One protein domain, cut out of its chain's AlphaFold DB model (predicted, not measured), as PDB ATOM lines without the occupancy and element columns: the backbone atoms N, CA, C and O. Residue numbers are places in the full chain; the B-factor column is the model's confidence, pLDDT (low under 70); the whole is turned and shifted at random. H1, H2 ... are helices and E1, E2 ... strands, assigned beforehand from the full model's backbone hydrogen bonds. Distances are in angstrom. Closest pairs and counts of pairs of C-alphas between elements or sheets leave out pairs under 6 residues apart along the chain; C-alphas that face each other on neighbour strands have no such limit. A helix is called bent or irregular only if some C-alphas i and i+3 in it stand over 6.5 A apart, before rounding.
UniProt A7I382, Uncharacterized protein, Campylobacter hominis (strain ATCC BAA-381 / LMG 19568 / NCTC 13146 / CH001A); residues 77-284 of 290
ATOM      1  N   ILE A  77     224.188 242.575 241.207       87.31
ATOM      2  CA  ILE A  77     225.587 242.956 241.395       87.31
ATOM      3  C   ILE A  77     225.654 244.447 241.713       87.31
ATOM      4  O   ILE A  77     225.334 245.281 240.868       87.31
ATOM      5  N   ILE A  78     226.105 244.783 242.923       86.00
ATOM      6  CA  ILE A  78     226.326 246.169 243.354       86.00
ATOM      7  C   ILE A  78     227.821 246.423 243.433       86.00
ATOM      8  O   ILE A  78     228.542 245.708 244.129       86.00
ATOM      9  N   LYS A  79     228.290 247.449 242.726       83.31
ATOM     10  CA  LYS A  79     229.701 247.834 242.748       83.31
ATOM     11  C   LYS A  79     230.022 248.606 244.017       83.31
ATOM     12  O   LYS A  79     229.264 249.484 244.425       83.31
ATOM     13  N   ASP A  80     231.168 248.284 244.591       79.12
ATOM     14  CA  ASP A  80     231.706 248.976 245.748       79.12
ATOM     15  C   ASP A  80     232.653 250.094 245.295       79.12
ATOM     16  O   ASP A  80     233.646 249.851 244.608       79.12
ATOM     17  N   TYR A  81     232.320 251.330 245.668       75.50
ATOM     18  CA  TYR A  81     233.129 252.523 245.401       75.50
ATOM     19  C   TYR A  81     233.839 253.045 246.658       75.50
ATOM     20  O   TYR A  81     234.325 254.172 246.667       75.50
ATOM     21  N   GLY A  82     233.919 252.266 247.736       75.06
ATOM     22  CA  GLY A  82     234.501 252.716 248.996       75.06
ATOM     23  C   GLY A  82     235.951 253.186 248.842       75.06
ATOM     24  O   GLY A  82     236.309 254.320 249.162       75.06
ATOM     25  N   ASN A  83     236.780 252.363 248.205       73.75
ATOM     26  CA  ASN A  83     238.160 252.735 247.903       73.75
ATOM     27  C   ASN A  83     238.293 253.975 247.011       73.75
ATOM     28  O   ASN A  83     239.278 254.703 247.124       73.75
ATOM     29  N   PHE A  84     237.312 254.234 246.139       76.19
ATOM     30  CA  PHE A  84     237.299 255.428 245.296       76.19
ATOM     31  C   PHE A  84     237.171 256.663 246.178       76.19
ATOM     32  O   PHE A  84     237.965 257.594 246.060       76.19
ATOM     33  N   TYR A  85     236.197 256.646 247.089       76.69
ATOM     34  CA  TYR A  85     235.952 257.751 248.006       76.69
ATOM     35  C   TYR A  85     237.129 257.971 248.955       76.69
ATOM     36  O   TYR A  85     237.502 259.115 249.205       76.69
ATOM     37  N   GLN A  86     237.761 256.899 249.435       76.94
ATOM     38  CA  GLN A  86     238.928 257.019 250.303       76.94
ATOM     39  C   GLN A  86     240.128 257.636 249.582       76.94
ATOM     40  O   GLN A  86     240.770 258.539 250.119       76.94
ATOM     41  N   LEU A  87     240.395 257.226 248.341       77.50
ATOM     42  CA  LEU A  87     241.440 257.862 247.548       77.50
ATOM     43  C   LEU A  87     241.103 259.322 247.226       77.50
ATOM     44  O   LEU A  87     241.978 260.183 247.288       77.50
ATOM     45  N   PHE A  88     239.841 259.608 246.911       77.38
ATOM     46  CA  PHE A  88     239.373 260.966 246.667       77.38
ATOM     47  C   PHE A  88     239.601 261.875 247.885       77.38
ATOM     48  O   PHE A  88     240.074 263.000 247.721       77.38
ATOM     49  N   ILE A  89     239.340 261.379 249.102       80.62
ATOM     50  CA  ILE A  89     239.652 262.093 250.350       80.62
ATOM     51  C   ILE A  89     241.154 262.366 250.451       80.62
ATOM     52  O   ILE A  89     241.543 263.512 250.666       80.62
ATOM     53  N   TYR A  90     242.001 261.347 250.261       80.50
ATOM     54  CA  TYR A  90     243.452 261.529 250.349       80.50
ATOM     55  C   TYR A  90     243.960 262.558 249.342       80.50
ATOM     56  O   TYR A  90     244.719 263.448 249.714       80.50
ATOM     57  N   LEU A  91     243.500 262.494 248.093       79.81
ATOM     58  CA  LEU A  91     243.893 263.448 247.061       79.81
ATOM     59  C   LEU A  91     243.446 264.875 247.404       79.81
ATOM     60  O   LEU A  91     244.209 265.823 247.224       79.81
ATOM     61  N   SER A  92     242.234 265.023 247.946       81.06
ATOM     62  CA  SER A  92     241.694 266.319 248.364       81.06
ATOM     63  C   SER A  92     242.488 266.921 249.529       81.06
ATOM     64  O   SER A  92     242.809 268.106 249.501       81.06
ATOM     65  N   LEU A  93     242.861 266.112 250.528       82.31
ATOM     66  CA  LEU A  93     243.700 266.551 251.649       82.31
ATOM     67  C   LEU A  93     245.100 266.965 251.185       82.31
ATOM     68  O   LEU A  93     245.587 268.023 251.579       82.31
ATOM     69  N   TRP A  94     245.722 266.174 250.307       78.00
ATOM     70  CA  TRP A  94     247.023 266.507 249.726       78.00
ATOM     71  C   TRP A  94     246.988 267.825 248.951       78.00
ATOM     72  O   TRP A  94     247.898 268.640 249.090       78.00
ATOM     73  N   PHE A  95     245.920 268.073 248.190       78.94
ATOM     74  CA  PHE A  95     245.735 269.339 247.485       78.94
ATOM     75  C   PHE A  95     245.657 270.533 248.450       78.94
ATOM     76  O   PHE A  95     246.312 271.548 248.221       78.94
ATOM     77  N   ILE A  96     244.917 270.405 249.559       83.31
ATOM     78  CA  ILE A  96     244.814 271.457 250.585       83.31
ATOM     79  C   ILE A  96     246.185 271.766 251.198       83.31
ATOM     80  O   ILE A  96     246.551 272.935 251.305       83.31
ATOM     81  N   ILE A  97     246.959 270.738 251.563       82.69
ATOM     82  CA  ILE A  97     248.301 270.904 252.147       82.69
ATOM     83  C   ILE A  97     249.203 271.692 251.197       82.69
ATOM     84  O   ILE A  97     249.853 272.652 251.601       82.69
ATOM     85  N   VAL A  98     249.197 271.326 249.918       77.56
ATOM     86  CA  VAL A  98     250.019 271.987 248.900       77.56
ATOM     87  C   VAL A  98     249.603 273.436 248.725       77.56
ATOM     88  O   VAL A  98     250.472 274.296 248.633       77.56
ATOM     89  N   MET A  99     248.300 273.723 248.689       79.81
ATOM     90  CA  MET A  99     247.811 275.097 248.584       79.81
ATOM     91  C   MET A  99     248.293 275.949 249.762       79.81
ATOM     92  O   MET A  99     248.754 277.066 249.547       79.81
ATOM     93  N   ILE A 100     248.259 275.417 250.989       83.62
ATOM     94  CA  ILE A 100     248.765 276.113 252.183       83.62
ATOM     95  C   ILE A 100     250.274 276.365 252.068       83.62
ATOM     96  O   ILE A 100     250.715 277.500 252.236       83.62
ATOM     97  N   CYS A 101     251.062 275.339 251.728       77.56
ATOM     98  CA  CYS A 101     252.506 275.483 251.534       77.56
ATOM     99  C   CYS A 101     252.845 276.459 250.398       77.56
ATOM    100  O   CYS A 101     253.796 277.225 250.509       77.56
ATOM    101  N   GLY A 102     252.061 276.453 249.318       76.75
ATOM    102  CA  GLY A 102     252.217 277.359 248.185       76.75
ATOM    103  C   GLY A 102     251.925 278.811 248.554       76.75
ATOM    104  O   GLY A 102     252.673 279.693 248.147       76.75
ATOM    105  N   ILE A 103     250.884 279.060 249.357       78.44
ATOM    106  CA  ILE A 103     250.563 280.398 249.877       78.44
ATOM    107  C   ILE A 103     251.684 280.904 250.792       78.44
ATOM    108  O   ILE A 103     252.127 282.037 250.613       78.44
ATOM    109  N   ASP A 104     252.174 280.083 251.728       77.50
ATOM    110  CA  ASP A 104     253.283 280.473 252.614       77.50
ATOM    111  C   ASP A 104     254.553 280.778 251.803       77.50
ATOM    112  O   ASP A 104     255.132 281.854 251.949       77.50
ATOM    113  N   ALA A 105     254.924 279.902 250.863       73.56
ATOM    114  CA  ALA A 105     256.073 280.110 249.983       73.56
ATOM    115  C   ALA A 105     255.945 281.386 249.131       73.56
ATOM    116  O   ALA A 105     256.907 282.140 249.020       73.56
ATOM    117  N   TRP A 106     254.758 281.665 248.581       72.38
ATOM    118  CA  TRP A 106     254.492 282.878 247.798       72.38
ATOM    119  C   TRP A 106     254.520 284.150 248.655       72.38
ATOM    120  O   TRP A 106     254.971 285.200 248.204       72.38
ATOM    121  N   SER A 107     254.043 284.065 249.900       72.94
ATOM    122  CA  SER A 107     254.043 285.192 250.841       72.94
ATOM    123  C   SER A 107     255.444 285.567 251.330       72.94
ATOM    124  O   SER A 107     255.680 286.713 251.705       72.94
ATOM    125  N   ARG A 108     256.385 284.617 251.289       70.12
ATOM    126  CA  ARG A 108     257.772 284.793 251.735       70.12
ATOM    127  C   ARG A 108     258.694 285.427 250.687       70.12
ATOM    128  O   ARG A 108     259.898 285.513 250.926       70.12
ATOM    129  N   ASP A 109     258.189 285.877 249.540       57.84
ATOM    130  CA  ASP A 109     259.080 286.201 248.428       57.84
ATOM    131  C   ASP A 109     259.795 287.555 248.507       57.84
ATOM    132  O   ASP A 109     259.215 288.625 248.319       57.84
ATOM    133  N   GLY A 110     261.123 287.440 248.598       53.75
ATOM    134  CA  GLY A 110     262.084 288.283 247.886       53.75
ATOM    135  C   GLY A 110     262.967 287.522 246.876       53.75
ATOM    136  O   GLY A 110     263.787 288.156 246.218       53.75
ATOM    137  N   ILE A 111     262.856 286.190 246.714       56.84
ATOM    138  CA  ILE A 111     263.828 285.394 245.934       56.84
ATOM    139  C   ILE A 111     263.119 284.511 244.896       56.84
ATOM    140  O   ILE A 111     262.366 283.607 245.230       56.84
ATOM    141  N   TYR A 112     263.458 284.711 243.620       59.38
ATOM    142  CA  TYR A 112     262.945 284.020 242.419       59.38
ATOM    143  C   TYR A 112     262.864 282.473 242.510       59.38
ATOM    144  O   TYR A 112     262.119 281.838 241.762       59.38
ATOM    145  N   GLN A 113     263.615 281.855 243.428       64.44
ATOM    146  CA  GLN A 113     263.619 280.412 243.682       64.44
ATOM    147  C   GLN A 113     262.322 279.898 244.333       64.44
ATOM    148  O   GLN A 113     261.910 278.781 244.014       64.44
ATOM    149  N   GLY A 114     261.643 280.695 245.171       66.44
ATOM    150  CA  GLY A 114     260.388 280.298 245.824       66.44
ATOM    151  C   GLY A 114     259.265 280.046 244.814       66.44
ATOM    152  O   GLY A 114     258.644 278.981 244.805       66.44
ATOM    153  N   LYS A 115     259.084 280.967 243.859       70.38
ATOM    154  CA  LYS A 115     258.075 280.849 242.783       70.38
ATOM    155  C   LYS A 115     258.287 279.628 241.894       70.38
ATOM    156  O   LYS A 115     257.327 278.936 241.558       70.38
ATOM    157  N   ALA A 116     259.536 279.345 241.522       74.44
ATOM    158  CA  ALA A 116     259.863 278.188 240.691       74.44
ATOM    159  C   ALA A 116     259.549 276.862 241.407       74.44
ATOM    160  O   ALA A 116     258.994 275.952 240.792       74.44
ATOM    161  N   GLN A 117     259.832 276.766 242.711       72.69
ATOM    162  CA  GLN A 117     259.510 275.584 243.518       72.69
ATOM    163  C   GLN A 117     257.999 275.351 243.630       72.69
ATOM    164  O   GLN A 117     257.553 274.211 243.497       72.69
ATOM    165  N   VAL A 118     257.202 276.414 243.793       75.06
ATOM    166  CA  VAL A 118     255.732 276.316 243.803       75.06
ATOM    167  C   VAL A 118     255.210 275.780 242.466       75.06
ATOM    168  O   VAL A 118     254.403 274.851 242.453       75.06
ATOM    169  N   ILE A 119     255.707 276.296 241.335       77.69
ATOM    170  CA  ILE A 119     255.295 275.841 239.995       77.69
ATOM    171  C   ILE A 119     255.657 274.364 239.777       77.69
ATOM    172  O   ILE A 119     254.808 273.581 239.345       77.69
ATOM    173  N   ILE A 120     256.887 273.962 240.112       79.12
ATOM    174  CA  ILE A 120     257.334 272.564 239.997       79.12
ATOM    175  C   ILE A 120     256.474 271.650 240.880       79.12
ATOM    176  O   ILE A 120     256.051 270.585 240.427       79.12
ATOM    177  N   GLY A 121     256.158 272.084 242.104       77.69
ATOM    178  CA  GLY A 121     255.264 271.368 243.013       77.69
ATOM    179  C   GLY A 121     253.888 271.129 242.393       77.69
ATOM    180  O   GLY A 121     253.439 269.987 242.314       77.69
ATOM    181  N   VAL A 122     253.247 272.177 241.868       78.69
ATOM    182  CA  VAL A 122     251.927 272.081 241.219       78.69
ATOM    183  C   VAL A 122     251.944 271.114 240.030       78.69
ATOM    184  O   VAL A 122     251.027 270.298 239.886       78.69
ATOM    185  N   VAL A 123     252.988 271.151 239.194       83.19
ATOM    186  CA  VAL A 123     253.131 270.233 238.051       83.19
ATOM    187  C   VAL A 123     253.289 268.784 238.523       83.19
ATOM    188  O   VAL A 123     252.561 267.906 238.052       83.19
ATOM    189  N   ALA A 124     254.173 268.524 239.490       80.94
ATOM    190  CA  ALA A 124     254.393 267.185 240.039       80.94
ATOM    191  C   ALA A 124     253.118 266.592 240.666       80.94
ATOM    192  O   ALA A 124     252.830 265.398 240.520       80.94
ATOM    193  N   ILE A 125     252.313 267.433 241.315       76.88
ATOM    194  CA  ILE A 125     251.036 267.036 241.915       76.88
ATOM    195  C   ILE A 125     249.994 266.761 240.850       76.88
ATOM    196  O   ILE A 125     249.283 265.769 240.951       76.88
ATOM    197  N   SER A 126     249.917 267.594 239.816       80.50
ATOM    198  CA  SER A 126     248.980 267.385 238.713       80.50
ATOM    199  C   SER A 126     249.247 266.046 238.020       80.50
ATOM    200  O   SER A 126     248.315 265.288 237.747       80.50
ATOM    201  N   ILE A 127     250.525 265.700 237.825       83.56
ATOM    202  CA  ILE A 127     250.943 264.400 237.286       83.56
ATOM    203  C   ILE A 127     250.584 263.265 238.254       83.56
ATOM    204  O   ILE A 127     249.980 262.278 237.836       83.56
ATOM    205  N   SER A 128     250.900 263.403 239.545       77.56
ATOM    206  CA  SER A 128     250.570 262.396 240.569       77.56
ATOM    207  C   SER A 128     249.063 262.153 240.679       77.56
ATOM    208  O   SER A 128     248.616 261.007 240.690       77.56
ATOM    209  N   ALA A 129     248.267 263.222 240.685       78.69
ATOM    210  CA  ALA A 129     246.813 263.180 240.693       78.69
ATOM    211  C   ALA A 129     246.279 262.478 239.443       78.69
ATOM    212  O   ALA A 129     245.453 261.575 239.553       78.69
ATOM    213  N   TYR A 130     246.794 262.828 238.261       82.81
ATOM    214  CA  TYR A 130     246.421 262.173 237.011       82.81
ATOM    215  C   TYR A 130     246.744 260.671 237.025       82.81
ATOM    216  O   TYR A 130     245.887 259.857 236.676       82.81
ATOM    217  N   LEU A 131     247.945 260.280 237.466       80.12
ATOM    218  CA  LEU A 131     248.348 258.873 237.565       80.12
ATOM    219  C   LEU A 131     247.479 258.101 238.562       80.12
ATOM    220  O   LEU A 131     247.038 256.991 238.253       80.12
ATOM    221  N   LEU A 132     247.182 258.694 239.722       75.31
ATOM    222  CA  LEU A 132     246.285 258.112 240.717       75.31
ATOM    223  C   LEU A 132     244.876 257.941 240.155       75.31
ATOM    224  O   LEU A 132     244.340 256.837 240.209       75.31
ATOM    225  N   ILE A 133     244.298 258.981 239.551       75.31
ATOM    226  CA  ILE A 133     242.969 258.929 238.928       75.31
ATOM    227  C   ILE A 133     242.938 257.849 237.842       75.31
ATOM    228  O   ILE A 133     242.046 257.002 237.845       75.31
ATOM    229  N   ARG A 134     243.934 257.808 236.951       79.69
ATOM    230  CA  ARG A 134     244.033 256.801 235.884       79.69
ATOM    231  C   ARG A 134     244.104 255.380 236.441       79.69
ATOM    232  O   ARG A 134     243.362 254.511 235.980       79.69
ATOM    233  N   ASN A 135     244.970 255.137 237.425       72.81
ATOM    234  CA  ASN A 135     245.104 253.826 238.064       72.81
ATOM    235  C   ASN A 135     243.810 253.411 238.762       72.81
ATOM    236  O   ASN A 135     243.414 252.251 238.697       72.81
ATOM    237  N   THR A 136     243.113 254.373 239.352       69.69
ATOM    238  CA  THR A 136     241.833 254.182 240.032       69.69
ATOM    239  C   THR A 136     240.732 253.823 239.049       69.69
ATOM    240  O   THR A 136     240.051 252.821 239.230       69.69
ATOM    241  N   PHE A 137     240.604 254.562 237.946       71.06
ATOM    242  CA  PHE A 137     239.670 254.219 236.874       71.06
ATOM    243  C   PHE A 137     239.946 252.833 236.295       71.06
ATOM    244  O   PHE A 137     239.006 252.067 236.094       71.06
ATOM    245  N   LYS A 138     241.219 252.481 236.068       70.44
ATOM    246  CA  LYS A 138     241.601 251.135 235.625       70.44
ATOM    247  C   LYS A 138     241.194 250.076 236.658       70.44
ATOM    248  O   LYS A 138     240.568 249.090 236.296       70.44
ATOM    249  N   TYR A 139     241.457 250.329 237.939       65.25
ATOM    250  CA  TYR A 139     241.092 249.443 239.044       65.25
ATOM    251  C   TYR A 139     239.571 249.227 239.162       65.25
ATOM    252  O   TYR A 139     239.121 248.093 239.322       65.25
ATOM    253  N   PHE A 140     238.765 250.286 239.027       65.25
ATOM    254  CA  PHE A 140     237.300 250.186 239.068       65.25
ATOM    255  C   PHE A 140     236.699 249.553 237.817       65.25
ATOM    256  O   PHE A 140     235.669 248.882 237.912       65.25
ATOM    257  N   LYS A 141     237.330 249.732 236.650       66.00
ATOM    258  CA  LYS A 141     236.892 249.099 235.400       66.00
ATOM    259  C   LYS A 141     236.910 247.570 235.504       66.00
ATOM    260  O   LYS A 141     236.020 246.924 234.956       66.00
ATOM    261  N   ASP A 142     237.837 247.016 236.283       66.69
ATOM    262  CA  ASP A 142     237.989 245.573 236.483       66.69
ATOM    263  C   ASP A 142     236.980 244.971 237.494       66.69
ATOM    264  O   ASP A 142     237.014 243.770 237.750       66.69
ATOM    265  N   ASN A 143     236.057 245.765 238.067       64.50
ATOM    266  CA  ASN A 143     235.002 245.322 239.002       64.50
ATOM    267  C   ASN A 143     235.505 244.454 240.178       64.50
ATOM    268  O   ASN A 143     234.838 243.497 240.583       64.50
ATOM    269  N   LYS A 144     236.676 244.784 240.733       71.19
ATOM    270  CA  LYS A 144     237.337 243.972 241.770       71.19
ATOM    271  C   LYS A 144     236.630 243.967 243.128       71.19
ATOM    272  O   LYS A 144     236.900 243.077 243.930       71.19
ATOM    273  N   GLN A 145     235.758 244.942 243.391       81.00
ATOM    274  CA  GLN A 145     234.990 245.035 244.633       81.00
ATOM    275  C   GLN A 145     233.489 245.092 244.326       81.00
ATOM    276  O   GLN A 145     233.017 246.009 243.639       81.00
ATOM    277  N   LYS A 146     232.732 244.092 244.786       86.19
ATOM    278  CA  LYS A 146     231.294 243.981 244.505       86.19
ATOM    279  C   LYS A 146     230.543 243.163 245.552       86.19
ATOM    280  O   LYS A 146     231.078 242.223 246.134       86.19
ATOM    281  N   PHE A 147     229.269 243.496 245.713       87.19
ATOM    282  CA  PHE A 147     228.280 242.673 246.397       87.19
ATOM    283  C   PHE A 147     227.487 241.883 245.368       87.19
ATOM    284  O   PHE A 147     227.070 242.445 244.355       87.19
ATOM    285  N   ILE A 148     227.270 240.604 245.642       89.69
ATOM    286  CA  ILE A 148     226.472 239.707 244.815       89.69
ATOM    287  C   ILE A 148     225.341 239.164 245.679       89.69
ATOM    288  O   ILE A 148     225.592 238.506 246.689       89.69
ATOM    289  N   PHE A 149     224.108 239.445 245.274       90.50
ATOM    290  CA  PHE A 149     222.913 238.883 245.886       90.50
ATOM    291  C   PHE A 149     222.381 237.782 244.977       90.50
ATOM    292  O   PHE A 149     222.013 238.048 243.831       90.50
ATOM    293  N   THR A 150     222.351 236.571 245.514       90.44
ATOM    294  CA  THR A 150     221.728 235.388 244.904       90.44
ATOM    295  C   THR A 150     220.444 235.060 245.650       90.44
ATOM    296  O   THR A 150     220.092 235.766 246.596       90.44
ATOM    297  N   LYS A 151     219.728 234.003 245.269       88.69
ATOM    298  CA  LYS A 151     218.496 233.634 245.965       88.69
ATOM    299  C   LYS A 151     218.723 233.268 247.428       88.69
ATOM    300  O   LYS A 151     217.881 233.622 248.239       88.69
ATOM    301  N   ASP A 152     219.838 232.620 247.765       89.19
ATOM    302  CA  ASP A 152     220.070 232.095 249.122       89.19
ATOM    303  C   ASP A 152     221.267 232.743 249.837       89.19
ATOM    304  O   ASP A 152     221.409 232.653 251.063       89.19
ATOM    305  N   THR A 153     222.139 233.432 249.094       91.38
ATOM    306  CA  THR A 153     223.380 233.989 249.643       91.38
ATOM    307  C   THR A 153     223.620 235.446 249.274       91.38
ATOM    308  O   THR A 153     223.260 235.925 248.195       91.38
ATOM    309  N   LEU A 154     224.305 236.135 250.181       91.19
ATOM    310  CA  LEU A 154     224.877 237.453 249.975       91.19
ATOM    311  C   LEU A 154     226.396 237.350 250.089       91.19
ATOM    312  O   LEU A 154     226.931 237.026 251.151       91.19
ATOM    313  N   SER A 155     227.087 237.641 248.991       89.31
ATOM    314  CA  SER A 155     228.544 237.602 248.922       89.31
ATOM    315  C   SER A 155     229.133 238.998 248.779       89.31
ATOM    316  O   SER A 155     228.642 239.811 247.999       89.31
ATOM    317  N   TYR A 156     230.220 239.252 249.498       87.69
ATOM    318  CA  TYR A 156     231.106 240.385 249.291       87.69
ATOM    319  C   TYR A 156     232.449 239.872 248.778       87.69
ATOM    320  O   TYR A 156     233.086 239.029 249.412       87.69
ATOM    321  N   ILE A 157     232.839 240.369 247.609       85.06
ATOM    322  CA  ILE A 157     234.109 240.063 246.957       85.06
ATOM    323  C   ILE A 157     234.925 241.342 246.991       85.06
ATOM    324  O   ILE A 157     234.500 242.343 246.411       85.06
ATOM    325  N   ALA A 158     236.076 241.305 247.654       77.69
ATOM    326  CA  ALA A 158     237.036 242.396 247.655       77.69
ATOM    327  C   ALA A 158     238.459 241.841 247.637       77.69
ATOM    328  O   ALA A 158     238.876 241.132 248.551       77.69
ATOM    329  N   TYR A 159     239.221 242.213 246.607       71.81
ATOM    330  CA  TYR A 159     240.595 241.739 246.407       71.81
ATOM    331  C   TYR A 159     240.664 240.202 246.345       71.81
ATOM    332  O   TYR A 159     240.099 239.614 245.429       71.81
ATOM    333  N   GLU A 160     241.345 239.569 247.301       67.38
ATOM    334  CA  GLU A 160     241.480 238.113 247.446       67.38
ATOM    335  C   GLU A 160     240.516 237.540 248.496       67.38
ATOM    336  O   GLU A 160     240.454 236.329 248.708       67.38
ATOM    337  N   GLN A 161     239.749 238.399 249.173       70.44
ATOM    338  CA  GLN A 161     238.832 237.992 250.224       70.44
ATOM    339  C   GLN A 161     237.411 237.874 249.679       70.44
ATOM    340  O   GLN A 161     236.787 238.854 249.266       70.44
ATOM    341  N   ASN A 162     236.879 236.657 249.761       81.81
ATOM    342  CA  ASN A 162     235.481 236.364 249.491       81.81
ATOM    343  C   ASN A 162     234.786 236.020 250.805       81.81
ATOM    344  O   ASN A 162     235.204 235.116 251.533       81.81
ATOM    345  N   LYS A 163     233.723 236.757 251.120       83.94
ATOM    346  CA  LYS A 163     232.886 236.504 252.294       83.94
ATOM    347  C   LYS A 163     231.453 236.309 251.847       83.94
ATOM    348  O   LYS A 163     230.833 237.232 251.330       83.94
ATOM    349  N   THR A 164     230.930 235.119 252.091       87.56
ATOM    350  CA  THR A 164     229.555 234.751 251.760       87.56
ATOM    351  C   THR A 164     228.793 234.488 253.045       87.56
ATOM    352  O   THR A 164     229.270 233.777 253.926       87.56
ATOM    353  N   GLN A 165     227.613 235.087 253.154       88.06
ATOM    354  CA  GLN A 165     226.681 234.876 254.250       88.06
ATOM    355  C   GLN A 165     225.356 234.364 253.693       88.06
ATOM    356  O   GLN A 165     224.900 234.799 252.634       88.06
ATOM    357  N   ASN A 166     224.728 233.443 254.419       89.62
ATOM    358  CA  ASN A 166     223.390 232.972 254.084       89.62
ATOM    359  C   ASN A 166     222.353 234.039 254.472       89.62
ATOM    360  O   ASN A 166     222.459 234.665 255.531       89.62
ATOM    361  N   ILE A 167     221.339 234.239 253.635       88.38
ATOM    362  CA  ILE A 167     220.252 235.198 253.876       88.38
ATOM    363  C   ILE A 167     219.466 234.853 255.144       88.38
ATOM    364  O   ILE A 167     219.078 235.756 255.883       88.38
ATOM    365  N   ASN A 168     219.307 233.567 255.458       88.62
ATOM    366  CA  ASN A 168     218.613 233.103 256.662       88.62
ATOM    367  C   ASN A 168     219.320 233.540 257.957       88.62
ATOM    368  O   ASN A 168     218.702 233.596 259.017       88.62
ATOM    369  N   ASN A 169     220.606 233.898 257.877       88.75
ATOM    370  CA  ASN A 169     221.364 234.419 259.012       88.75
ATOM    371  C   ASN A 169     221.181 235.929 259.219       88.75
ATOM    372  O   ASN A 169     221.782 236.485 260.142       88.75
ATOM    373  N   ILE A 170     220.400 236.617 258.379       88.69
ATOM    374  CA  ILE A 170     220.131 238.046 258.535       88.69
ATOM    375  C   ILE A 170     219.219 238.253 259.746       88.69
ATOM    376  O   ILE A 170     218.056 237.872 259.756       88.69
ATOM    377  N   ASN A 171     219.752 238.933 260.757       87.12
ATOM    378  CA  ASN A 171     219.011 239.354 261.940       87.12
ATOM    379  C   ASN A 171     218.123 240.563 261.621       87.12
ATOM    380  O   ASN A 171     216.947 240.632 261.974       87.12
ATOM    381  N   SER A 172     218.700 241.583 260.977       87.00
ATOM    382  CA  SER A 172     217.928 242.759 260.574       87.00
ATOM    383  C   SER A 172     218.611 243.601 259.512       87.00
ATOM    384  O   SER A 172     219.837 243.678 259.447       87.00
ATOM    385  N   VAL A 173     217.790 244.313 258.739       89.00
ATOM    386  CA  VAL A 173     218.238 245.310 257.767       89.00
ATOM    387  C   VAL A 173     217.768 246.686 258.219       89.00
ATOM    388  O   VAL A 173     216.584 246.904 258.473       89.00
ATOM    389  N   CYS A 174     218.701 247.624 258.344       87.12
ATOM    390  CA  CYS A 174     218.442 249.007 258.736       87.12
ATOM    391  C   CYS A 174     218.885 249.963 257.630       87.12
ATOM    392  O   CYS A 174     219.784 249.656 256.847       87.12
ATOM    393  N   ARG A 175     218.301 251.161 257.601       85.25
ATOM    394  CA  ARG A 175     218.829 252.253 256.776       85.25
ATOM    395  C   ARG A 175     220.043 252.880 257.455       85.25
ATOM    396  O   ARG A 175     220.059 253.015 258.679       85.25
ATOM    397  N   LEU A 176     221.033 253.287 256.669       78.62
ATOM    398  CA  LEU A 176     222.256 253.923 257.152       78.62
ATOM    399  C   LEU A 176     222.424 255.314 256.521       78.62
ATOM    400  O   LEU A 176     222.331 255.474 255.301       78.62
ATOM    401  N   PHE A 177     222.654 256.321 257.367       70.38
ATOM    402  CA  PHE A 177     222.860 257.709 256.945       70.38
ATOM    403  C   PHE A 177     224.251 257.885 256.322       70.38
ATOM    404  O   PHE A 177     224.360 258.218 255.141       70.38
ATOM    405  N   ILE A 178     225.304 257.566 257.083       67.44
ATOM    406  CA  ILE A 178     226.699 257.599 256.637       67.44
ATOM    407  C   ILE A 178     227.181 256.168 256.430       67.44
ATOM    408  O   ILE A 178     227.463 255.440 257.380       67.44
ATOM    409  N   GLY A 179     227.294 255.774 255.164       60.22
ATOM    410  CA  GLY A 179     228.124 254.642 254.777       60.22
ATOM    411  C   GLY A 179     229.505 255.173 254.434       60.22
ATOM    412  O   GLY A 179     229.700 255.619 253.309       60.22
ATOM    413  N   GLY A 180     230.418 255.188 255.412       55.94
ATOM    414  CA  GLY A 180     231.775 255.714 255.230       55.94
ATOM    415  C   GLY A 180     232.498 255.061 254.051       55.94
ATOM    416  O   GLY A 180     233.153 255.773 253.311       55.94
ATOM    417  N   ASN A 181     232.277 253.751 253.864       61.06
ATOM    418  CA  ASN A 181     232.591 252.904 252.707       61.06
ATOM    419  C   ASN A 181     231.684 251.660 252.759       61.06
ATOM    420  O   ASN A 181     231.054 251.410 253.796       61.06
ATOM    421  N   HIS A 182     231.598 250.870 251.684       62.34
ATOM    422  CA  HIS A 182     231.078 249.519 251.862       62.34
ATOM    423  C   HIS A 182     232.067 248.747 252.732       62.34
ATOM    424  O   HIS A 182     233.276 248.816 252.541       62.34
ATOM    425  N   THR A 183     231.552 248.062 253.739       68.12
ATOM    426  CA  THR A 183     232.399 247.385 254.717       68.12
ATOM    427  C   THR A 183     231.724 246.101 255.136       68.12
ATOM    428  O   THR A 183     230.553 246.120 255.532       68.12
ATOM    429  N   PHE A 184     232.479 245.010 255.088       71.06
ATOM    430  CA  PHE A 184     232.183 243.801 255.836       71.06
ATOM    431  C   PHE A 184     233.030 243.805 257.107       71.06
ATOM    432  O   PHE A 184     234.203 244.172 257.081       71.06
ATOM    433  N   GLY A 185     232.436 243.409 258.224       73.25
ATOM    434  CA  GLY A 185     233.158 243.366 259.482       73.25
ATOM    435  C   GLY A 185     232.393 242.648 260.567       73.25
ATOM    436  O   GLY A 185     231.202 242.365 260.438       73.25
ATOM    437  N   LYS A 186     233.078 242.395 261.678       71.75
ATOM    438  CA  LYS A 186     232.426 242.074 262.944       71.75
ATOM    439  C   LYS A 186     232.352 243.360 263.753       71.75
ATOM    440  O   LYS A 186     233.310 244.121 263.762       71.75
ATOM    441  N   ASN A 187     231.222 243.647 264.391       68.75
ATOM    442  CA  ASN A 187     231.169 244.743 265.355       68.75
ATOM    443  C   ASN A 187     231.044 244.148 266.755       68.75
ATOM    444  O   ASN A 187     229.950 243.835 267.222       68.75
ATOM    445  N   VAL A 188     232.190 244.006 267.425       64.81
ATOM    446  CA  VAL A 188     232.293 243.469 268.794       64.81
ATOM    447  C   VAL A 188     231.551 244.349 269.814       64.81
ATOM    448  O   VAL A 188     231.169 243.884 270.888       64.81
ATOM    449  N   TYR A 189     231.282 245.605 269.464       64.38
ATOM    450  CA  TYR A 189     230.614 246.592 270.306       64.38
ATOM    451  C   TYR A 189     229.116 246.731 270.029       64.38
ATOM    452  O   TYR A 189     228.428 247.434 270.762       64.38
ATOM    453  N   GLN A 190     228.576 246.044 269.019       62.75
ATOM    454  CA  GLN A 190     227.180 246.207 268.599       62.75
ATOM    455  C   GLN A 190     226.160 245.885 269.700       62.75
ATOM    456  O   GLN A 190     225.084 246.483 269.729       62.75
ATOM    457  N   SER A 191     226.477 244.929 270.572       62.19
ATOM    458  CA  SER A 191     225.631 244.520 271.696       62.19
ATOM    459  C   SER A 191     225.984 245.219 273.010       62.19
ATOM    460  O   SER A 191     225.246 245.062 273.984       62.19
ATOM    461  N   LYS A 192     227.084 245.984 273.061       64.62
ATOM    462  CA  LYS A 192     227.508 246.668 274.284       64.62
ATOM    463  C   LYS A 192     226.738 247.974 274.448       64.62
ATOM    464  O   LYS A 192     226.558 248.740 273.503       64.62
ATOM    465  N   THR A 193     226.280 248.246 275.664       64.00
ATOM    466  CA  THR A 193     225.684 249.550 275.989       64.00
ATOM    467  C   THR A 193     226.767 250.630 276.074       64.00
ATOM    468  O   THR A 193     227.926 250.318 276.339       64.00
ATOM    469  N   LEU A 194     226.397 251.908 275.913       60.31
ATOM    470  CA  LEU A 194     227.309 253.049 276.131       60.31
ATOM    471  C   LEU A 194     228.010 252.970 277.497       60.31
ATOM    472  O   LEU A 194     229.205 253.211 277.592       60.31
ATOM    473  N   PHE A 195     227.286 252.542 278.532       56.97
ATOM    474  CA  PHE A 195     227.842 252.312 279.865       56.97
ATOM    475  C   PHE A 195     228.897 251.192 279.877       56.97
ATOM    476  O   PHE A 195     229.973 251.351 280.440       56.97
ATOM    477  N   GLN A 196     228.629 250.063 279.215       64.81
ATOM    478  CA  GLN A 196     229.607 248.977 279.099       64.81
ATOM    479  C   GLN A 196     230.828 249.382 278.266       64.81
ATOM    480  O   GLN A 196     231.930 248.941 278.568       64.81
ATOM    481  N   LEU A 197     230.648 250.230 277.252       65.88
ATOM    482  CA  LEU A 197     231.740 250.803 276.469       65.88
ATOM    483  C   LEU A 197     232.627 251.720 277.319       65.88
ATOM    484  O   LEU A 197     233.843 251.604 277.251       65.88
ATOM    485  N   PHE A 198     232.030 252.576 278.149       60.94
ATOM    486  CA  PHE A 198     232.767 253.558 278.946       60.94
ATOM    487  C   PHE A 198     233.528 252.946 280.132       60.94
ATOM    488  O   PHE A 198     234.589 253.436 280.494       60.94
ATOM    489  N   PHE A 199     232.997 251.874 280.734       59.53
ATOM    490  CA  PHE A 199     233.540 251.302 281.975       59.53
ATOM    491  C   PHE A 199     234.221 249.931 281.823       59.53
ATOM    492  O   PHE A 199     234.871 249.484 282.764       59.53
ATOM    493  N   LYS A 200     234.065 249.226 280.690       58.91
ATOM    494  CA  LYS A 200     234.696 247.904 280.452       58.91
ATOM    495  C   LYS A 200     235.641 247.859 279.252       58.91
ATOM    496  O   LYS A 200     236.104 246.775 278.902       58.91
ATOM    497  N   THR A 201     235.882 248.986 278.597       63.03
ATOM    498  CA  THR A 201     236.818 249.076 277.472       63.03
ATOM    499  C   THR A 201     237.997 249.920 277.920       63.03
ATOM    500  O   THR A 201     237.809 250.850 278.704       63.03
ATOM    501  N   ASP A 202     239.199 249.582 277.459       73.12
ATOM    502  CA  ASP A 202     240.380 250.407 277.703       73.12
ATOM    503  C   ASP A 202     240.099 251.839 277.217       73.12
ATOM    504  O   ASP A 202     239.522 252.046 276.144       73.12
ATOM    505  N   ILE A 203     240.470 252.836 278.020       75.38
ATOM    506  CA  ILE A 203     240.231 254.245 277.706       75.38
ATOM    507  C   ILE A 203     240.926 254.647 276.401       75.38
ATOM    508  O   ILE A 203     240.411 255.478 275.650       75.38
ATOM    509  N   LEU A 204     242.055 254.000 276.092       74.25
ATOM    510  CA  LEU A 204     242.783 254.186 274.847       74.25
ATOM    511  C   LEU A 204     242.003 253.625 273.647       74.25
ATOM    512  O   LEU A 204     241.865 254.299 272.628       74.25
ATOM    513  N   GLU A 205     241.432 252.428 273.781       73.06
ATOM    514  CA  GLU A 205     240.615 251.799 272.738       73.06
ATOM    515  C   GLU A 205     239.342 252.611 272.456       73.06
ATOM    516  O   GLU A 205     238.984 252.848 271.298       73.06
ATOM    517  N   LEU A 206     238.687 253.112 273.508       73.75
ATOM    518  CA  LEU A 206     237.526 253.987 273.370       73.75
ATOM    519  C   LEU A 206     237.887 255.315 272.685       73.75
ATOM    520  O   LEU A 206     237.115 255.808 271.858       73.75
ATOM    521  N   SER A 207     239.059 255.879 272.992       77.12
ATOM    522  CA  SER A 207     239.573 257.088 272.342       77.12
ATOM    523  C   SER A 207     239.808 256.872 270.844       77.12
ATOM    524  O   SER A 207     239.294 257.640 270.026       77.12
ATOM    525  N   PHE A 208     240.483 255.784 270.455       76.56
ATOM    526  CA  PHE A 208     240.670 255.431 269.043       76.56
ATOM    527  C   PHE A 208     239.341 255.213 268.320       76.56
ATOM    528  O   PHE A 208     239.161 255.693 267.199       76.56
ATOM    529  N   TYR A 209     238.383 254.549 268.970       74.88
ATOM    530  CA  TYR A 209     237.042 254.381 268.424       74.88
ATOM    531  C   TYR A 209     236.378 255.733 268.137       74.88
ATOM    532  O   TYR A 209     235.947 255.983 267.009       74.88
ATOM    533  N   LEU A 210     236.334 256.630 269.127       78.19
ATOM    534  CA  LEU A 210     235.748 257.963 268.972       78.19
ATOM    535  C   LEU A 210     236.474 258.783 267.901       78.19
ATOM    536  O   LEU A 210     235.819 259.469 267.113       78.19
ATOM    537  N   PHE A 211     237.800 258.677 267.826       79.81
ATOM    538  CA  PHE A 211     238.599 259.324 266.793       79.81
ATOM    539  C   PHE A 211     238.218 258.829 265.393       79.81
ATOM    540  O   PHE A 211     237.921 259.648 264.527       79.81
ATOM    541  N   ILE A 212     238.135 257.511 265.173       76.81
ATOM    542  CA  ILE A 212     237.756 256.938 263.871       76.81
ATOM    543  C   ILE A 212     236.326 257.338 263.497       76.81
ATOM    544  O   ILE A 212     236.088 257.721 262.349       76.81
ATOM    545  N   VAL A 213     235.374 257.296 264.442       76.75
ATOM    546  CA  VAL A 213     233.998 257.783 264.220       76.75
ATOM    547  C   VAL A 213     234.032 259.230 263.748       76.75
ATOM    548  O   VAL A 213     233.449 259.559 262.713       76.75
ATOM    549  N   THR A 214     234.731 260.088 264.487       80.62
ATOM    550  CA  THR A 214     234.785 261.527 264.227       80.62
ATOM    551  C   THR A 214     235.447 261.811 262.881       80.62
ATOM    552  O   THR A 214     234.851 262.481 262.038       80.62
ATOM    553  N   TYR A 215     236.612 261.216 262.621       82.19
ATOM    554  CA  TYR A 215     237.340 261.321 261.358       82.19
ATOM    555  C   TYR A 215     236.492 260.877 260.162       82.19
ATOM    556  O   TYR A 215     236.390 261.603 259.171       82.19
ATOM    557  N   THR A 216     235.841 259.714 260.256       77.56
ATOM    558  CA  THR A 216     235.009 259.174 259.170       77.56
ATOM    559  C   THR A 216     233.803 260.074 258.910       77.56
ATOM    560  O   THR A 216     233.453 260.328 257.759       77.56
ATOM    561  N   THR A 217     233.189 260.602 259.973       79.12
ATOM    562  CA  THR A 217     232.051 261.528 259.877       79.12
ATOM    563  C   THR A 217     232.451 262.822 259.182       79.12
ATOM    564  O   THR A 217     231.813 263.218 258.209       79.12
ATOM    565  N   ILE A 218     233.522 263.463 259.655       84.31
ATOM    566  CA  ILE A 218     234.021 264.728 259.111       84.31
ATOM    567  C   ILE A 218     234.432 264.543 257.650       84.31
ATOM    568  O   ILE A 218     233.996 265.303 256.788       84.31
ATOM    569  N   SER A 219     235.193 263.488 257.349       81.19
ATOM    570  CA  SER A 219     235.635 263.195 255.982       81.19
ATOM    571  C   SER A 219     234.454 262.949 255.043       81.19
ATOM    572  O   SER A 219     234.438 263.445 253.915       81.19
ATOM    573  N   TYR A 220     233.425 262.233 255.511       79.81
ATOM    574  CA  TYR A 220     232.208 262.033 254.735       79.81
ATOM    575  C   TYR A 220     231.480 263.355 254.474       79.81
ATOM    576  O   TYR A 220     231.091 263.611 253.340       79.81
ATOM    577  N   LEU A 221     231.302 264.199 255.492       83.31
ATOM    578  CA  LEU A 221     230.574 265.464 255.365       83.31
ATOM    579  C   LEU A 221     231.299 266.487 254.483       83.31
ATOM    580  O   LEU A 221     230.636 267.188 253.724       83.31
ATOM    581  N   ILE A 222     232.629 266.563 254.567       85.31
ATOM    582  CA  ILE A 222     233.431 267.558 253.844       85.31
ATOM    583  C   ILE A 222     233.721 267.119 252.408       85.31
ATOM    584  O   ILE A 222     233.630 267.934 251.494       85.31
ATOM    585  N   PHE A 223     234.063 265.848 252.182       82.12
ATOM    586  CA  PHE A 223     234.551 265.399 250.874       82.12
ATOM    587  C   PHE A 223     233.527 264.548 250.122       82.12
ATOM    588  O   PHE A 223     233.197 264.836 248.971       82.12
ATOM    589  N   ILE A 224     232.991 263.504 250.760       78.94
ATOM    590  CA  ILE A 224     232.147 262.515 250.070       78.94
ATOM    591  C   ILE A 224     230.762 263.091 249.769       78.94
ATOM    592  O   ILE A 224     230.247 262.942 248.661       78.94
ATOM    593  N   LEU A 225     230.134 263.736 250.749       79.88
ATOM    594  CA  LEU A 225     228.767 264.218 250.635       79.88
ATOM    595  C   LEU A 225     228.626 265.289 249.541       79.88
ATOM    596  O   LEU A 225     227.753 265.105 248.688       79.88
ATOM    597  N   PRO A 226     229.473 266.337 249.467       80.50
ATOM    598  CA  PRO A 226     229.395 267.320 248.388       80.50
ATOM    599  C   PRO A 226     229.628 266.684 247.021       80.50
ATOM    600  O   PRO A 226     228.864 266.941 246.092       80.50
ATOM    601  N   TYR A 227     230.603 265.774 246.911       77.31
ATOM    602  CA  TYR A 227     230.843 265.027 245.677       77.31
ATOM    603  C   TYR A 227     229.589 264.259 245.226       77.31
ATOM    604  O   TYR A 227     229.166 264.370 244.076       77.31
ATOM    605  N   ARG A 228     228.930 263.526 246.131       75.38
ATOM    606  CA  ARG A 228     227.697 262.788 245.807       75.38
ATOM    607  C   ARG A 228     226.552 263.728 245.433       75.38
ATOM    608  O   ARG A 228     225.817 263.454 244.486       75.38
ATOM    609  N   VAL A 229     226.390 264.847 246.134       76.88
ATOM    610  CA  VAL A 229     225.339 265.826 245.818       76.88
ATOM    611  C   VAL A 229     225.544 266.415 244.419       76.88
ATOM    612  O   VAL A 229     224.601 266.401 243.626       76.88
ATOM    613  N   VAL A 230     226.764 266.853 244.096       72.25
ATOM    614  CA  VAL A 230     227.103 267.516 242.828       72.25
ATOM    615  C   VAL A 230     227.107 266.533 241.655       72.25
ATOM    616  O   VAL A 230     226.412 266.751 240.664       72.25
ATOM    617  N   PHE A 231     227.845 265.427 241.761       66.25
ATOM    618  CA  PHE A 231     228.086 264.528 240.628       66.25
ATOM    619  C   PHE A 231     227.035 263.425 240.483       66.25
ATOM    620  O   PHE A 231     226.763 262.984 239.368       66.25
ATOM    621  N   GLN A 232     226.405 262.985 241.576       65.81
ATOM    622  CA  GLN A 232     225.405 261.906 241.545       65.81
ATOM    623  C   GLN A 232     223.958 262.423 241.661       65.81
ATOM    624  O   GLN A 232     223.028 261.615 241.731       65.81
ATOM    625  N   LYS A 233     223.737 263.752 241.683       65.25
ATOM    626  CA  LYS A 233     222.415 264.394 241.880       65.25
ATOM    627  C   LYS A 233     221.656 263.772 243.067       65.25
ATOM    628  O   LYS A 233     220.453 263.497 243.016       65.25
ATOM    629  N   ALA A 234     222.399 263.477 244.134       56.84
ATOM    630  CA  ALA A 234     222.069 262.419 245.083       56.84
ATOM    631  C   ALA A 234     221.347 262.872 246.359       56.84
ATOM    632  O   ALA A 234     221.388 262.144 247.348       56.84
ATOM    633  N   PHE A 235     220.614 263.994 246.359       60.25
ATOM    634  CA  PHE A 235     219.740 264.344 247.500       60.25
ATOM    635  C   PHE A 235     218.787 263.197 247.873       60.25
ATOM    636  O   PHE A 235     218.497 262.963 249.040       60.25
ATOM    637  N   PHE A 236     218.361 262.411 246.879       61.25
ATOM    638  CA  PHE A 236     217.548 261.215 247.093       61.25
ATOM    639  C   PHE A 236     218.284 260.088 247.838       61.25
ATOM    640  O   PHE A 236     217.624 259.264 248.463       61.25
ATOM    641  N   ILE A 237     219.607 259.985 247.726       64.06
ATOM    642  CA  ILE A 237     220.391 258.820 248.166       64.06
ATOM    643  C   ILE A 237     220.873 258.978 249.616       64.06
ATOM    644  O   ILE A 237     221.188 257.980 250.272       64.06
ATOM    645  N   LEU A 238     220.846 260.202 250.156       62.47
ATOM    646  CA  LEU A 238     220.972 260.417 251.594       62.47
ATOM    647  C   LEU A 238     219.949 259.517 252.318       62.47
ATOM    648  O   LEU A 238     218.748 259.572 252.052       62.47
ATOM    649  N   ASN A 239     220.439 258.641 253.200       63.94
ATOM    650  CA  ASN A 239     219.650 257.728 254.052       63.94
ATOM    651  C   ASN A 239     219.135 256.470 253.345       63.94
ATOM    652  O   ASN A 239     218.268 255.770 253.880       63.94
ATOM    653  N   LYS A 240     219.637 256.181 252.143       76.12
ATOM    654  CA  LYS A 240     219.251 254.996 251.368       76.12
ATOM    655  C   LYS A 240     220.313 253.906 251.321       76.12
ATOM    656  O   LYS A 240     220.103 252.913 250.638       76.12
ATOM    657  N   ASN A 241     221.400 254.064 252.070       84.62
ATOM    658  CA  ASN A 241     222.364 252.990 252.284       84.62
ATOM    659  C   ASN A 241     221.752 251.930 253.213       84.62
ATOM    660  O   ASN A 241     220.884 252.246 254.037       84.62
ATOM    661  N   PHE A 242     222.199 250.683 253.092       87.69
ATOM    662  CA  PHE A 242     221.693 249.564 253.882       87.69
ATOM    663  C   PHE A 242     222.766 249.038 254.824       87.69
ATOM    664  O   PHE A 242     223.879 248.745 254.404       87.69
ATOM    665  N   LEU A 243     222.397 248.860 256.089       87.56
ATOM    666  CA  LEU A 243     223.165 248.079 257.046       87.56
ATOM    667  C   LEU A 243     222.453 246.750 257.277       87.56
ATOM    668  O   LEU A 243     221.355 246.722 257.833       87.56
ATOM    669  N   ILE A 244     223.104 245.664 256.886       88.62
ATOM    670  CA  ILE A 244     222.647 244.293 257.090       88.62
ATOM    671  C   ILE A 244     223.403 243.734 258.289       88.62
ATOM    672  O   ILE A 244     224.631 243.760 258.319       88.62
ATOM    673  N   LEU A 245     222.665 243.272 259.291       86.69
ATOM    674  CA  LEU A 245     223.199 242.695 260.517       86.69
ATOM    675  C   LEU A 245     222.906 241.204 260.522       86.69
ATOM    676  O   LEU A 245     221.753 240.817 260.327       86.69
ATOM    677  N   PHE A 246     223.918 240.392 260.795       87.19
ATOM    678  CA  PHE A 246     223.797 238.941 260.856       87.19
ATOM    679  C   PHE A 246     223.741 238.442 262.305       87.19
ATOM    680  O   PHE A 246     224.121 239.145 263.248       87.19
ATOM    681  N   ASN A 247     223.247 237.218 262.489       85.19
ATOM    682  CA  ASN A 247     223.112 236.571 263.797       85.19
ATOM    683  C   ASN A 247     224.466 236.305 264.482       85.19
ATOM    684  O   ASN A 247     224.548 236.320 265.707       85.19
ATOM    685  N   ASP A 248     225.543 236.130 263.713       81.12
ATOM    686  CA  ASP A 248     226.913 235.896 264.202       81.12
ATOM    687  C   ASP A 248     227.637 237.176 264.691       81.12
ATOM    688  O   ASP A 248     228.806 237.135 265.108       81.12
ATOM    689  N   GLY A 249     226.951 238.323 264.637       74.69
ATOM    690  CA  GLY A 249     227.487 239.645 264.968       74.69
ATOM    691  C   GLY A 249     228.319 240.283 263.851       74.69
ATOM    692  O   GLY A 249     228.917 241.343 264.065       74.69
ATOM    693  N   SER A 250     228.386 239.655 262.674       83.06
ATOM    694  CA  SER A 250     228.918 240.293 261.476       83.06
ATOM    695  C   SER A 250     227.907 241.272 260.879       83.06
ATOM    696  O   SER A 250     226.707 241.248 261.176       83.06
ATOM    697  N   PHE A 251     228.399 242.177 260.041       84.75
ATOM    698  CA  PHE A 251     227.564 243.114 259.314       84.75
ATOM    699  C   PHE A 251     228.104 243.377 257.911       84.75
ATOM    700  O   PHE A 251     229.301 243.258 257.651       84.75
ATOM    701  N   MET A 252     227.201 243.785 257.021       86.38
ATOM    702  CA  MET A 252     227.520 244.326 255.703       86.38
ATOM    703  C   MET A 252     226.891 245.702 255.555       86.38
ATOM    704  O   MET A 252     225.683 245.871 255.738       86.38
ATOM    705  N   ASN A 253     227.715 246.689 255.220       85.12
ATOM    706  CA  ASN A 253     227.252 248.009 254.825       85.12
ATOM    707  C   ASN A 253     227.274 248.135 253.301       85.12
ATOM    708  O   ASN A 253     228.304 247.895 252.673       85.12
ATOM    709  N   ILE A 254     226.145 248.543 252.728       85.44
ATOM    710  CA  ILE A 254     225.960 248.697 251.292       85.44
ATOM    711  C   ILE A 254     225.579 250.141 250.996       85.44
ATOM    712  O   ILE A 254     224.458 250.584 251.268       85.44
ATOM    713  N   THR A 255     226.528 250.868 250.416       81.06
ATOM    714  CA  THR A 255     226.316 252.227 249.926       81.06
ATOM    715  C   THR A 255     225.646 252.173 248.558       81.06
ATOM    716  O   THR A 255     226.112 251.509 247.639       81.06
ATOM    717  N   ILE A 256     224.522 252.867 248.415       81.25
ATOM    718  CA  ILE A 256     223.781 252.901 247.151       81.25
ATOM    719  C   ILE A 256     224.316 254.025 246.278       81.25
ATOM    720  O   ILE A 256     224.446 255.148 246.755       81.25
ATOM    721  N   ASN A 257     224.570 253.770 244.996       76.62
ATOM    722  CA  ASN A 257     225.081 254.793 244.080       76.62
ATOM    723  C   ASN A 257     224.025 255.243 243.066       76.62
ATOM    724  O   ASN A 257     224.108 256.357 242.551       76.62
ATOM    725  N   SER A 258     222.985 254.437 242.823       78.50
ATOM    726  CA  SER A 258     221.889 254.807 241.920       78.50
ATOM    727  C   SER A 258     220.490 254.508 242.469       78.50
ATOM    728  O   SER A 258     220.275 253.634 243.311       78.50
ATOM    729  N   LYS A 259     219.478 255.219 241.948       82.56
ATOM    730  CA  LYS A 259     218.064 254.937 242.269       82.56
ATOM    731  C   LYS A 259     217.653 253.522 241.850       82.56
ATOM    732  O   LYS A 259     216.853 252.902 242.543       82.56
ATOM    733  N   LYS A 260     218.189 253.024 240.731       84.69
ATOM    734  CA  LYS A 260     217.899 251.683 240.212       84.69
ATOM    735  C   LYS A 260     218.358 250.612 241.204       84.69
ATOM    736  O   LYS A 260     217.536 249.806 241.626       84.69
ATOM    737  N   GLU A 261     219.609 250.697 241.658       86.31
ATOM    738  CA  GLU A 261     220.178 249.804 242.680       86.31
ATOM    739  C   GLU A 261     219.337 249.791 243.962       86.31
ATOM    740  O   GLU A 261     219.022 248.727 244.491       86.31
ATOM    741  N   TYR A 262     218.905 250.968 244.436       87.19
ATOM    742  CA  TYR A 262     218.045 251.066 245.619       87.19
ATOM    743  C   TYR A 262     216.761 250.242 245.479       87.19
ATOM    744  O   TYR A 262     216.415 249.459 246.363       87.19
ATOM    745  N   TYR A 263     216.025 250.446 244.383       87.75
ATOM    746  CA  TYR A 263     214.742 249.781 244.185       87.75
ATOM    747  C   TYR A 263     214.900 248.285 243.919       87.75
ATOM    748  O   TYR A 263     214.043 247.517 244.354       87.75
ATOM    749  N   GLU A 264     215.979 247.864 243.258       88.75
ATOM    750  CA  GLU A 264     216.301 246.444 243.085       88.75
ATOM    751  C   GLU A 264     216.557 245.759 244.428       88.75
ATOM    752  O   GLU A 264     215.932 244.739 244.714       88.75
ATOM    753  N   ILE A 265     217.361 246.363 245.306       90.19
ATOM    754  CA  ILE A 265     217.630 245.805 246.638       90.19
ATOM    755  C   ILE A 265     216.362 245.774 247.507       90.19
ATOM    756  O   ILE A 265     216.105 244.793 248.201       90.19
ATOM    757  N   ILE A 266     215.516 246.809 247.454       90.94
ATOM    758  CA  ILE A 266     214.230 246.796 248.174       90.94
ATOM    759  C   ILE A 266     213.312 245.680 247.660       90.94
ATOM    760  O   ILE A 266     212.654 245.019 248.465       90.94
ATOM    761  N   LYS A 267     213.235 245.467 246.339       90.94
ATOM    762  CA  LYS A 267     212.454 244.363 245.755       90.94
ATOM    763  C   LYS A 267     212.994 243.010 246.204       90.94
ATOM    764  O   LYS A 267     212.202 242.140 246.553       90.94
ATOM    765  N   TYR A 268     214.312 242.868 246.253       91.38
ATOM    766  CA  TYR A 268     214.972 241.669 246.742       91.38
ATOM    767  C   TYR A 268     214.646 241.378 248.212       91.38
ATOM    768  O   TYR A 268     214.193 240.282 248.527       91.38
ATOM    769  N   PHE A 269     214.763 242.356 249.116       91.31
ATOM    770  CA  PHE A 269     214.407 242.131 250.523       91.31
ATOM    771  C   PHE A 269     212.929 241.778 250.706       91.31
ATOM    772  O   PHE A 269     212.610 240.905 251.506       91.31
ATOM    773  N   LYS A 270     212.029 242.382 249.917       90.50
ATOM    774  CA  LYS A 270     210.611 241.989 249.904       90.50
ATOM    775  C   LYS A 270     210.408 240.552 249.428       90.50
ATOM    776  O   LYS A 270     209.588 239.852 250.004       90.50
ATOM    777  N   PHE A 271     211.137 240.120 248.400       88.88
ATOM    778  CA  PHE A 271     211.092 238.743 247.905       88.88
ATOM    779  C   PHE A 271     211.544 237.736 248.974       88.88
ATOM    780  O   PHE A 271     210.915 236.695 249.125       88.88
ATOM    781  N   GLN A 272     212.564 238.089 249.759       88.56
ATOM    782  CA  GLN A 272     213.071 237.279 250.871       88.56
ATOM    783  C   GLN A 272     212.243 237.392 252.164       88.56
ATOM    784  O   GLN A 272     212.641 236.856 253.193       88.56
ATOM    785  N   ASN A 273     211.113 238.112 252.152       89.44
ATOM    786  CA  ASN A 273     210.315 238.429 253.346       89.44
ATOM    787  C   ASN A 273     211.112 239.127 254.473       89.44
ATOM    788  O   ASN A 273     210.789 238.996 255.652       89.44
ATOM    789  N   ILE A 274     212.138 239.908 254.122       89.62
ATOM    790  CA  ILE A 274     212.958 240.674 255.067       89.62
ATOM    791  C   ILE A 274     212.426 242.105 255.168       89.62
ATOM    792  O   ILE A 274     212.452 242.876 254.203       89.62
ATOM    793  N   GLU A 275     211.992 242.504 256.364       89.19
ATOM    794  CA  GLU A 275     211.567 243.880 256.619       89.19
ATOM    795  C   GLU A 275     212.772 244.821 256.799       89.19
ATOM    796  O   GLU A 275     213.644 244.623 257.652       89.19
ATOM    797  N   VAL A 276     212.800 245.907 256.022       87.94
ATOM    798  CA  VAL A 276     213.782 246.984 256.190       87.94
ATOM    799  C   VAL A 276     213.286 247.962 257.251       87.94
ATOM    800  O   VAL A 276     212.379 248.763 257.005       87.94
ATOM    801  N   LYS A 277     213.935 247.956 258.417       86.12
ATOM    802  CA  LYS A 277     213.600 248.838 259.538       86.12
ATOM    803  C   LYS A 277     213.716 250.307 259.122       86.12
ATOM    804  O   LYS A 277     214.726 250.741 258.566       86.12
ATOM    805  N   LYS A 278     212.692 251.098 259.462       74.94
ATOM    806  CA  LYS A 278     212.668 252.552 259.210       74.94
ATOM    807  C   LYS A 278     213.717 253.316 260.025       74.94
ATOM    808  O   LYS A 278     214.153 254.377 259.586       74.94
ATOM    809  N   LYS A 279     214.123 252.788 261.189       74.62
ATOM    810  CA  LYS A 279     215.131 253.413 262.054       74.62
ATOM    811  C   LYS A 279     216.455 253.540 261.299       74.62
ATOM    812  O   LYS A 279     217.044 252.539 260.894       74.62
ATOM    813  N   VAL A 280     216.910 254.780 261.138       67.31
ATOM    814  CA  VAL A 280     218.185 255.095 260.497       67.31
ATOM    815  C   VAL A 280     219.285 254.995 261.545       67.31
ATOM    816  O   VAL A 280     219.207 255.628 262.599       67.31
ATOM    817  N   LYS A 281     220.306 254.184 261.276       71.19
ATOM    818  CA  LYS A 281     221.560 254.238 262.025       71.19
ATOM    819  C   LYS A 281     222.465 255.291 261.398       71.19
ATOM    820  O   LYS A 281     222.452 255.487 260.183       71.19
ATOM    821  N   PHE A 282     223.233 255.977 262.234       58.19
ATOM    822  CA  PHE A 282     224.100 257.050 261.763       58.19
ATOM    823  C   PHE A 282     225.370 256.492 261.136       58.19
ATOM    824  O   PHE A 282     225.627 256.774 259.970       58.19
ATOM    825  N   ILE A 283     226.118 255.675 261.881       64.31
ATOM    826  CA  ILE A 283     227.429 255.148 261.488       64.31
ATOM    827  C   ILE A 283     227.558 253.709 261.992       64.31
ATOM    828  O   ILE A 283     227.075 253.377 263.076       64.31
ATOM    829  N   GLN A 284     228.229 252.868 261.210       62.47
ATOM    830  CA  GLN A 284     228.712 251.562 261.641       62.47
ATOM    831  C   GLN A 284     230.184 251.450 261.239       62.47
ATOM    832  O   GLN A 284     230.517 251.659 260.076       62.47
TER     833      GLN A 284
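Overview. This is residues 77 to 284 of the 290 residues of an uncharacterized protein of Campylobacter hominis (strain ATCC BAA-381 / LMG 19568 / NCTC 13146 / CH001A) (UniProt A7I382). Two sheets face to face with their strands crossed, E6 E8 E7 E5 E9 and E1 E2 E3 E4, make a small sandwich, with H5 grazing both. From this head a long helical hairpin, H1 and H2, runs away and makes the longest axis; the arm H4a of the bent helix H4 passes close to H1, and the short helix H3 lies beside the end of H4a where H4 begins, away from the two sheets. The printed part has 208 residues, with five named helices and nine named strands in the order E1 H1 H2 E2 E3 E4 E5 E6 H3 H4 E7 E8 H5 E9. The class is mixed; the whole is loose, with a radius of gyration of the C-alphas of 20.9 A and spans of 71 by 45 by 34 A.

Arrangement. The larger sheet, mixed and strongly twisted, runs E6, residues 183 to 186, E8, 250 to 254, E7, 241 to 246, E5, 170 to 176, and E9, 276 to 281. Its neighbours are antiparallel but for E5 and E9, parallel at 54 degrees; within hydrogen-bond range are N 251 and O 185 at 2.8 A, N 244 and O 252 at 2.8 A in the hairpin E7 and E8, N 174 and O 243 at 2.8 A, and N 277 and O 173 at 2.9 A. The antiparallel sheet runs E1, residues 77 to 79, E2, 145 to 149, E3, 153 to 158, and E4, 161 to 166, with N 147 and O 78, N 148 and O 155, and N 156 and O 163 each at 2.8 A. E2 E3 E4 is a meander, each strand the antiparallel neighbour of the one before. The sheets form a sandwich, two sheets face to face, the parts that face each other 11.0 A centre to centre, the strands of the one at 61 degrees to those of the other. H5, residues 259 to 271, only grazes both sheets. H1, residues 82 to 107, and H2, residues 113 to 141, touch as a hairpin, closest at the C-alphas of Gly 102 and Val 118, 5.7 A, at a shallow tilt of 6 degrees, opposite ways. H4, residues 203 to 232, was assigned as one helix by its hydrogen bonds but is bent, with C-alphas 222 and 225 6.6 A apart; its arms H4a, 203 to 222, and H4b, 225 to 232, stand at a steep tilt of 38 degrees. H4a is close to H1 but not clearly touching, about perpendicular at 81 degrees, the closest C-alphas being those of Ile 89 and Ser 219, 7.0 A. H3, residues 194 to 200, is close to H4a but not clearly touching, the closest C-alphas being those of Leu 197 and Leu 206, 7.3 A. E6, H3 H4, E7 and E8, H5, E9 are split strand-helix-strand units, same-way strands with others between them, both crossovers right-handed. In H1, H2, H3, H4a, H4b and H5 every O i to N i+4 pair is within hydrogen-bond range.

Along the chain. E1 begins at C-alpha 77, (225.587, 242.956, 241.395). H1 is 37.9 A long and ends at C-alpha 107, (254.043, 285.192, 250.841); H2 is 42.0 A, H4a 28.2 A and H5 18.5 A. E9 ends at C-alpha 281, (221.560, 254.238, 262.025).

Size, cuts and confidence. The C-alphas farthest apart, of Gly 110 and Asn 273, are 72.1 A apart. Residues 107 to 112 and 207 to 212 stand free, the latter belonging to H4. The printed part has no cut and no long link. The mean pLDDT of the printed part is 77.0; 47 residues are under 70, among them 187 to 201 and 231 to 239.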